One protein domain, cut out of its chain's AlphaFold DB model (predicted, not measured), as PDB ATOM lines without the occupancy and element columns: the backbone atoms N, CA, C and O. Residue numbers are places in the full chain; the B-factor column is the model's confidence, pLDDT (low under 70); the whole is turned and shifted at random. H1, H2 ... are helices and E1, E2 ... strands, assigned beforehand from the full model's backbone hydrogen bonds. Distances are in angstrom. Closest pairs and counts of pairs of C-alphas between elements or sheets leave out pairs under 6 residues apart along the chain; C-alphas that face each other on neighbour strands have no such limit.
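What this domain is: This is residues 2 to 64 of the 124 residues of the protein "DAO domain-containing protein" of Streptomyces aurantiacus JA 4570 (UniProt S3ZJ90). A slender two-stranded hairpin, E1 and E2, is crossed at a slant by the longest helix, H3, which comes closer to E2 than to E1, and the short H2 packs on residues 50 to 54 of H3. The small helix H1 lies far off from these parts, and residues 40 to 46 of the long loop between E2 and H3 stick out. The printed part has 63 residues, with three named helices and two named strands in the order H1, H2, E1, E2, H3; the sheet is antiparallel and the class is mixed, helices and strands. The whole is loose, with a radius of gyration of the C-alphas of 13.5 A, and flat, spanning 36 by 34 by 18 A.

Where its parts are: H1 is residues 2 to 7, with C-alpha 2 at (-9.692, -14.868, 15.010), and H2 is residues 12 to 16. E1, residues 22 to 25, measures 10.2 A, and E2, residues 31 to 34, measures 9.8 A. H3, residues 50 to 63, measures 20.1 A and ends with C-alpha 63 at (-21.952, -30.227, 36.971).

How they stand to each other: H1 is apart from H2, E1, E2 and H3. H2 touches H3, which meets it with residues 50 to 54 alone; the closest C-alphas, of Thr 13 and Pro 51, are 6.1 A apart. E1 and E2 form a hairpin at 171 degrees, with N 22 and O 34 within hydrogen-bond range at 2.7 A and N 32 and O 24 at 2.9 A. The closest C-alphas of E2 and H3, of Gly 34 and Leu 55, are 7.3 A apart. E1 and H3 are only just apart, at 8.1 A. In H1, H2 and H3 every O i to N i+4 pair is within hydrogen-bond range.

The domain as a whole: The C-alphas farthest apart, of Ala 6 and Asp 28, are 39.7 A apart. The printed part has no cut. The link from E2 to H3 is long, and the other links are tight. No printed residue is under 70 in pLDDT.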
ATOM      1  N   ASP A   2     -11.161 -14.869  14.888       75.50
ATOM      2  CA  ASP A   2      -9.692 -14.868  15.010       75.50
ATOM      3  C   ASP A   2      -9.160 -14.242  16.307       75.50
ATOM      4  O   ASP A   2      -8.308 -14.828  16.963       75.50
ATOM      5  N   ALA A   3      -9.729 -13.113  16.742       80.25
ATOM      6  CA  ALA A   3      -9.353 -12.482  18.010       80.25
ATOM      7  C   ALA A   3      -9.666 -13.351  19.251       80.25
ATOM      8  O   ALA A   3      -8.883 -13.362  20.196       80.25
ATOM      9  N   LEU A   4     -10.779 -14.097  19.245       77.38
ATOM     10  CA  LEU A   4     -11.130 -15.025  20.332       77.38
ATOM     11  C   LEU A   4     -10.195 -16.234  20.333       77.38
ATOM     12  O   LEU A   4      -9.660 -16.585  21.378       77.38
ATOM     13  N   ASN A   5      -9.930 -16.806  19.157       79.44
ATOM     14  CA  ASN A   5      -9.021 -17.944  19.016       79.44
ATOM     15  C   ASN A   5      -7.586 -17.598  19.449       79.44
ATOM     16  O   ASN A   5      -6.897 -18.445  20.008       79.44
ATOM     17  N   ALA A   6      -7.142 -16.358  19.220       81.94
ATOM     18  CA  ALA A   6      -5.826 -15.887  19.646       81.94
ATOM     19  C   ALA A   6      -5.728 -15.632  21.162       81.94
ATOM     20  O   ALA A   6      -4.656 -15.793  21.739       81.94
ATOM     21  N   GLY A   7      -6.826 -15.215  21.804       86.62
ATOM     22  CA  GLY A   7      -6.850 -14.889  23.235       86.62
ATOM     23  C   GLY A   7      -7.212 -16.061  24.151       86.62
ATOM     24  O   GLY A   7      -6.848 -16.049  25.325       86.62
ATOM     25  N   GLN A   8      -7.935 -17.057  23.636       85.69
ATOM     26  CA  GLN A   8      -8.406 -18.228  24.376       85.69
ATOM     27  C   GLN A   8      -8.347 -19.459  23.473       85.69
ATOM     28  O   GLN A   8      -9.323 -19.824  22.813       85.69
ATOM     29  N   ALA A   9      -7.174 -20.088  23.433       86.81
ATOM     30  CA  ALA A   9      -7.007 -21.343  22.719       86.81
ATOM     31  C   ALA A   9      -7.915 -22.424  23.329       86.81
ATOM     32  O   ALA A   9      -8.020 -22.551  24.549       86.81
ATOM     33  N   GLN A  10      -8.565 -23.193  22.460       90.69
ATOM     34  CA  GLN A  10      -9.281 -24.403  22.851       90.69
ATOM     35  C   GLN A  10      -8.276 -25.500  23.226       90.69
ATOM     36  O   GLN A  10      -7.166 -25.532  22.689       90.69
ATOM     37  N   GLU A  11      -8.691 -26.424  24.094       93.12
ATOM     38  CA  GLU A  11      -7.975 -27.689  24.300       93.12
ATOM     39  C   GLU A  11      -7.733 -28.387  22.944       93.12
ATOM     40  O   GLU A  11      -8.607 -28.309  22.071       93.12
ATOM     41  N   PRO A  12      -6.587 -29.062  22.716       94.56
ATOM     42  CA  PRO A  12      -6.255 -29.626  21.408       94.56
ATOM     43  C   PRO A  12      -7.342 -30.534  20.823       94.56
ATOM     44  O   PRO A  12      -7.660 -30.398  19.640       94.56
ATOM     45  N   THR A  13      -7.970 -31.386  21.640       95.44
ATOM     46  CA  THR A  13      -9.091 -32.241  21.211       95.44
ATOM     47  C   THR A  13     -10.286 -31.402  20.750       95.44
ATOM     48  O   THR A  13     -10.807 -31.608  19.653       95.44
ATOM     49  N   ALA A  14     -10.672 -30.383  21.526       94.31
ATOM     50  CA  ALA A  14     -11.750 -29.465  21.157       94.31
ATOM     51  C   ALA A  14     -11.447 -28.679  19.872       94.31
ATOM     52  O   ALA A  14     -12.318 -28.522  19.013       94.31
ATOM     53  N   ALA A  15     -10.204 -28.223  19.701       92.94
ATOM     54  CA  ALA A  15      -9.760 -27.507  18.509       92.94
ATOM     55  C   ALA A  15      -9.763 -28.396  17.252       92.94
ATOM     56  O   ALA A  15     -10.159 -27.945  16.165       92.94
ATOM     57  N   ALA A  16      -9.322 -29.649  17.388       93.38
ATOM     58  CA  ALA A  16      -9.286 -30.630  16.309       93.38
ATOM     59  C   ALA A  16     -10.702 -30.966  15.822       93.38
ATOM     60  O   ALA A  16     -10.970 -30.870  14.625       93.38
ATOM     61  N   HIS A  17     -11.628 -31.221  16.750       94.12
ATOM     62  CA  HIS A  17     -13.007 -31.634  16.458       94.12
ATOM     63  C   HIS A  17     -14.026 -30.480  16.434       94.12
ATOM     64  O   HIS A  17     -15.231 -30.711  16.533       94.12
ATOM     65  N   LYS A  18     -13.547 -29.228  16.330       92.81
ATOM     66  CA  LYS A  18     -14.346 -27.982  16.226       92.81
ATOM     67  C   LYS A  18     -15.489 -27.914  17.246       92.81
ATOM     68  O   LYS A  18     -16.614 -27.537  16.916       92.81
ATOM     69  N   MET A  19     -15.190 -28.316  18.475       93.12
ATOM     70  CA  MET A  19     -16.196 -28.583  19.493       93.12
ATOM     71  C   MET A  19     -16.743 -27.293  20.100       93.12
ATOM     72  O   MET A  19     -16.007 -26.335  20.348       93.12
ATOM     73  N   GLN A  20     -18.044 -27.294  20.373       91.00
ATOM     74  CA  GLN A  20     -18.723 -26.302  21.200       91.00
ATOM     75  C   GLN A  20     -19.695 -27.049  22.106       91.00
ATOM     76  O   GLN A  20     -20.504 -27.841  21.626       91.00
ATOM     77  N   LEU A  21     -19.618 -26.822  23.420       93.75
ATOM     78  CA  LEU A  21     -20.493 -27.541  24.340       93.75
ATOM     79  C   LEU A  21     -21.950 -27.088  24.163       93.75
ATOM     80  O   LEU A  21     -22.323 -25.968  24.509       93.75
ATOM     81  N   LEU A  22     -22.786 -28.013  23.709       95.00
ATOM     82  CA  LEU A  22     -24.235 -27.977  23.786       95.00
ATOM     83  C   LEU A  22     -24.679 -28.960  24.865       95.00
ATOM     84  O   LEU A  22     -24.455 -30.162  24.755       95.00
ATOM     85  N   MET A  23     -25.345 -28.461  25.901       96.00
ATOM     86  CA  MET A  23     -25.911 -29.292  26.959       96.00
ATOM     87  C   MET A  23     -27.344 -28.851  27.238       96.00
ATOM     88  O   MET A  23     -27.581 -27.746  27.722       96.00
ATOM     89  N   VAL A  24     -28.308 -29.717  26.926       95.88
ATOM     90  CA  VAL A  24     -29.742 -29.421  27.041       95.88
ATOM     91  C   VAL A  24     -30.426 -30.486  27.885       95.88
ATOM     92  O   VAL A  24     -30.328 -31.680  27.595       95.88
ATOM     93  N   GLN A  25     -31.163 -30.055  28.908       95.75
ATOM     94  CA  GLN A  25     -32.037 -30.944  29.662       95.75
ATOM     95  C   GLN A  25     -33.366 -31.145  28.928       95.75
ATOM     96  O   GLN A  25     -34.017 -30.198  28.491       95.75
ATOM     97  N   ARG A  26     -33.771 -32.404  28.796       95.81
ATOM     98  CA  ARG A  26     -35.047 -32.825  28.223       95.81
ATOM     99  C   ARG A  26     -36.138 -32.834  29.295       95.81
ATOM    100  O   ARG A  26     -35.854 -32.881  30.487       95.81
ATOM    101  N   ALA A  27     -37.398 -32.857  28.862       97.25
ATOM    102  CA  ALA A  27     -38.553 -32.868  29.765       97.25
ATOM    103  C   ALA A  27     -38.587 -34.070  30.734       97.25
ATOM    104  O   ALA A  27     -39.147 -33.964  31.818       97.25
ATOM    105  N   ASP A  28     -37.972 -35.198  30.366       95.69
ATOM    106  CA  ASP A  28     -37.834 -36.392  31.215       95.69
ATOM    107  C   ASP A  28     -36.638 -36.323  32.188       95.69
ATOM    108  O   ASP A  28     -36.346 -37.291  32.890       95.69
ATOM    109  N   GLY A  29     -35.929 -35.192  32.225       94.50
ATOM    110  CA  GLY A  29     -34.752 -34.962  33.056       94.50
ATOM    111  C   GLY A  29     -33.438 -35.470  32.458       94.50
ATOM    112  O   GLY A  29     -32.380 -35.184  33.025       94.50
ATOM    113  N   GLY A  30     -33.467 -36.182  31.326       95.62
ATOM    114  CA  GLY A  30     -32.265 -36.623  30.620       95.62
ATOM    115  C   GLY A  30     -31.485 -35.457  30.010       95.62
ATOM    116  O   GLY A  30     -32.056 -34.415  29.698       95.62
ATOM    117  N   LEU A  31     -30.178 -35.633  29.807       96.44
ATOM    118  CA  LEU A  31     -29.326 -34.639  29.149       96.44
ATOM    119  C   LEU A  31     -29.008 -35.072  27.715       96.44
ATOM    120  O   LEU A  31     -28.645 -36.222  27.468       96.44
ATOM    121  N   THR A  32     -29.132 -34.141  26.773       96.81
ATOM    122  CA  THR A  32     -28.506 -34.229  25.452       96.81
ATOM    123  C   THR A  32     -27.245 -33.380  25.485       96.81
ATOM    124  O   THR A  32     -27.318 -32.196  25.807       96.81
ATOM    125  N   ILE A  33     -26.107 -34.009  25.200       96.88
ATOM    126  CA  ILE A  33     -24.777 -33.401  25.262       96.88
ATOM    127  C   ILE A  33     -24.130 -33.539  23.885       96.88
ATOM    128  O   ILE A  33     -24.206 -34.604  23.271       96.88
ATOM    129  N   GLY A  34     -23.506 -32.466  23.424       95.00
ATOM    130  CA  GLY A  34     -22.726 -32.384  22.201       95.00
ATOM    131  C   GLY A  34     -21.906 -31.086  22.185       95.00
ATOM    132  O   GLY A  34     -21.701 -30.494  23.233       95.00
ATOM    133  N   ASP A  35     -21.434 -30.614  21.042       92.50
ATOM    134  CA  ASP A  35     -21.276 -31.419  19.838       92.50
ATOM    135  C   ASP A  35     -19.850 -31.381  19.285       92.50
ATOM    136  O   ASP A  35     -18.994 -30.564  19.633       92.50
ATOM    137  N   THR A  36     -19.594 -32.394  18.474       91.94
ATOM    138  CA  THR A  36     -18.337 -32.661  17.792       91.94
ATOM    139  C   THR A  36     -18.595 -32.502  16.306       91.94
ATOM    140  O   THR A  36     -19.638 -32.950  15.821       91.94
ATOM    141  N   HIS A  37     -17.655 -31.921  15.575       92.44
ATOM    142  CA  HIS A  37     -17.827 -31.630  14.161       92.44
ATOM    143  C   HIS A  37     -16.636 -32.104  13.331       92.44
ATOM    144  O   HIS A  37     -15.474 -31.955  13.710       92.44
ATOM    145  N   GLU A  38     -16.959 -32.594  12.140       90.44
ATOM    146  CA  GLU A  38     -16.028 -32.852  11.052       90.44
ATOM    147  C   GLU A  38     -16.554 -32.141   9.803       90.44
ATOM    148  O   GLU A  38     -17.755 -32.149   9.525       90.44
ATOM    149  N   TYR A  39     -15.656 -31.480   9.074       88.38
ATOM    150  CA  TYR A  39     -16.005 -30.715   7.872       88.38
ATOM    151  C   TYR A  39     -15.302 -31.222   6.613       88.38
ATOM    152  O   TYR A  39     -15.626 -30.771   5.515       88.38
ATOM    153  N   GLU A  40     -14.341 -32.134   6.755       88.88
ATOM    154  CA  GLU A  40     -13.620 -32.705   5.625       88.88
ATOM    155  C   GLU A  40     -14.367 -33.933   5.102       88.88
ATOM    156  O   GLU A  40     -14.755 -34.818   5.858       88.88
ATOM    157  N   HIS A  41     -14.607 -33.959   3.792       88.12
ATOM    158  CA  HIS A  41     -15.210 -35.102   3.117       88.12
ATOM    159  C   HIS A  41     -14.115 -36.023   2.556       88.12
ATOM    160  O   HIS A  41     -13.125 -35.514   2.024       88.12
ATOM    161  N   PRO A  42     -14.325 -37.352   2.534       90.81
ATOM    162  CA  PRO A  42     -15.532 -38.074   2.948       90.81
ATOM    163  C   PRO A  42     -15.637 -38.247   4.470       90.81
ATOM    164  O   PRO A  42     -14.631 -38.447   5.136       90.81
ATOM    165  N   PHE A  43     -16.865 -38.240   4.996       90.31
ATOM    166  CA  PHE A  43     -17.101 -38.474   6.422       90.31
ATOM    167  C   PHE A  43     -16.911 -39.943   6.786       90.31
ATOM    168  O   PHE A  43     -17.357 -40.834   6.052       90.31
ATOM    169  N   ALA A  44     -16.296 -40.181   7.942       89.19
ATOM    170  CA  ALA A  44     -16.171 -41.515   8.506       89.19
ATOM    171  C   ALA A  44     -17.548 -42.098   8.873       89.19
ATOM    172  O   ALA A  44     -18.507 -41.380   9.171       89.19
ATOM    173  N   PHE A  45     -17.657 -43.427   8.827       88.62
ATOM    174  CA  PHE A  45     -18.860 -44.122   9.293       88.62
ATOM    175  C   PHE A  45     -18.876 -44.260  10.821       88.62
ATOM    176  O   PHE A  45     -19.936 -44.218  11.444       88.62
ATOM    177  N   ASP A  46     -17.703 -44.471  11.408       91.88
ATOM    178  CA  ASP A  46     -17.481 -44.625  12.833       91.88
ATOM    179  C   ASP A  46     -17.195 -43.284  13.520       91.88
ATOM    180  O   ASP A  46     -16.948 -42.257  12.891       91.88
ATOM    181  N   THR A  47     -17.276 -43.292  14.848       90.44
ATOM    182  CA  THR A  47     -16.980 -42.131  15.689       90.44
ATOM    183  C   THR A  47     -15.801 -42.441  16.598       90.44
ATOM    184  O   THR A  47     -15.716 -43.545  17.130       90.44
ATOM    185  N   LEU A  48     -14.935 -41.455  16.824       92.81
ATOM    186  CA  LEU A  48     -13.812 -41.557  17.759       92.81
ATOM    187  C   LEU A  48     -14.273 -41.309  19.201       92.81
ATOM    188  O   LEU A  48     -15.176 -40.503  19.411       92.81
ATOM    189  N   GLU A  49     -13.643 -41.961  20.183       94.00
ATOM    190  CA  GLU A  49     -13.987 -41.793  21.607       94.00
ATOM    191  C   GLU A  49     -13.331 -40.556  22.245       94.00
ATOM    192  O   GLU A  49     -13.995 -39.878  23.024       94.00
ATOM    193  N   ASP A  50     -12.108 -40.181  21.849       95.25
ATOM    194  CA  ASP A  50     -11.362 -39.023  22.373       95.25
ATOM    195  C   ASP A  50     -12.199 -37.730  22.541       95.25
ATOM    196  O   ASP A  50     -12.157 -37.117  23.615       95.25
ATOM    197  N   PRO A  51     -13.003 -37.279  21.551       95.44
ATOM    198  CA  PRO A  51     -13.835 -36.093  21.743       95.44
ATOM    199  C   PRO A  51     -14.995 -36.305  22.732       95.44
ATOM    200  O   PRO A  51     -15.432 -35.347  23.372       95.44
ATOM    201  N   TYR A  52     -15.506 -37.528  22.902       95.38
ATOM    202  CA  TYR A  52     -16.534 -37.822  23.907       95.38
ATOM    203  C   TYR A  52     -15.966 -37.906  25.322       95.38
ATOM    204  O   TYR A  52     -16.658 -37.508  26.266       95.38
ATOM    205  N   ASP A  53     -14.731 -38.380  25.473       95.62
ATOM    206  CA  ASP A  53     -14.019 -38.338  26.750       95.62
ATOM    207  C   ASP A  53     -13.814 -36.880  27.176       95.62
ATOM    208  O   ASP A  53     -14.225 -36.493  28.271       95.62
ATOM    209  N   HIS A  54     -13.355 -36.025  26.253       96.00
ATOM    210  CA  HIS A  54     -13.253 -34.587  26.501       96.00
ATOM    211  C   HIS A  54     -14.607 -33.948  26.865       96.00
ATOM    212  O   HIS A  54     -14.696 -33.199  27.837       96.00
ATOM    213  N   LEU A  55     -15.698 -34.258  26.144       95.88
ATOM    214  CA  LEU A  55     -17.040 -33.764  26.507       95.88
ATOM    215  C   LEU A  55     -17.454 -34.192  27.915       95.88
ATOM    216  O   LEU A  55     -18.063 -33.402  28.637       95.88
ATOM    217  N   THR A  56     -17.153 -35.435  28.289       96.00
ATOM    218  CA  THR A  56     -17.479 -35.975  29.609       96.00
ATOM    219  C   THR A  56     -16.762 -35.177  30.688       96.00
ATOM    220  O   THR A  56     -17.426 -34.658  31.581       96.00
ATOM    221  N   GLU A  57     -15.450 -34.978  30.561       96.38
ATOM    222  CA  GLU A  57     -14.654 -34.189  31.509       96.38
ATOM    223  C   GLU A  57     -15.176 -32.756  31.658       96.38
ATOM    224  O   GLU A  57     -15.386 -32.271  32.774       96.38
ATOM    225  N   VAL A  58     -15.451 -32.085  30.535       96.38
ATOM    226  CA  VAL A  58     -15.958 -30.707  30.526       96.38
ATOM    227  C   VAL A  58     -17.313 -30.621  31.233       96.38
ATOM    228  O   VAL A  58     -17.529 -29.749  32.078       96.38
ATOM    229  N   VAL A  59     -18.241 -31.526  30.916       97.19
ATOM    230  CA  VAL A  59     -19.584 -31.519  31.506       97.19
ATOM    231  C   VAL A  59     -19.551 -31.877  32.986       97.19
ATOM    232  O   VAL A  59     -20.214 -31.211  33.782       97.19
ATOM    233  N   GLU A  60     -18.788 -32.892  33.380       97.56
ATOM    234  CA  GLU A  60     -18.634 -33.263  34.788       97.56
ATOM    235  C   GLU A  60     -18.005 -32.127  35.600       97.56
ATOM    236  O   GLU A  60     -18.449 -31.867  36.721       97.56
ATOM    237  N   GLY A  61     -17.060 -31.383  35.013       97.19
ATOM    238  CA  GLY A  61     -16.498 -30.164  35.590       97.19
ATOM    239  C   GLY A  61     -17.550 -29.080  35.842       97.19
ATOM    240  O   GLY A  61     -17.585 -28.501  36.928       97.19
ATOM    241  N   PHE A  62     -18.460 -28.841  34.890       95.94
ATOM    242  CA  PHE A  62     -19.563 -27.887  35.071       95.94
ATOM    243  C   PHE A  62     -20.621 -28.361  36.072       95.94
ATOM    244  O   PHE A  62     -21.179 -27.551  36.812       95.94
ATOM    245  N   LEU A  63     -20.930 -29.658  36.090       95.94
ATOM    246  CA  LEU A  63     -21.952 -30.227  36.971       95.94
ATOM    247  C   LEU A  63     -21.434 -30.518  38.386       95.94
ATOM    248  O   LEU A  63     -22.246 -30.732  39.289       95.94
ATOM    249  N   GLY A  64     -20.114 -30.569  38.581       97.81
ATOM    250  CA  GLY A  64     -19.473 -30.927  39.846       97.81
ATOM    251  C   GLY A  64     -19.732 -32.372  40.279       97.81
ATOM    252  O   GLY A  64     -19.662 -32.680  41.470       97.81
TER     253      GLY A  64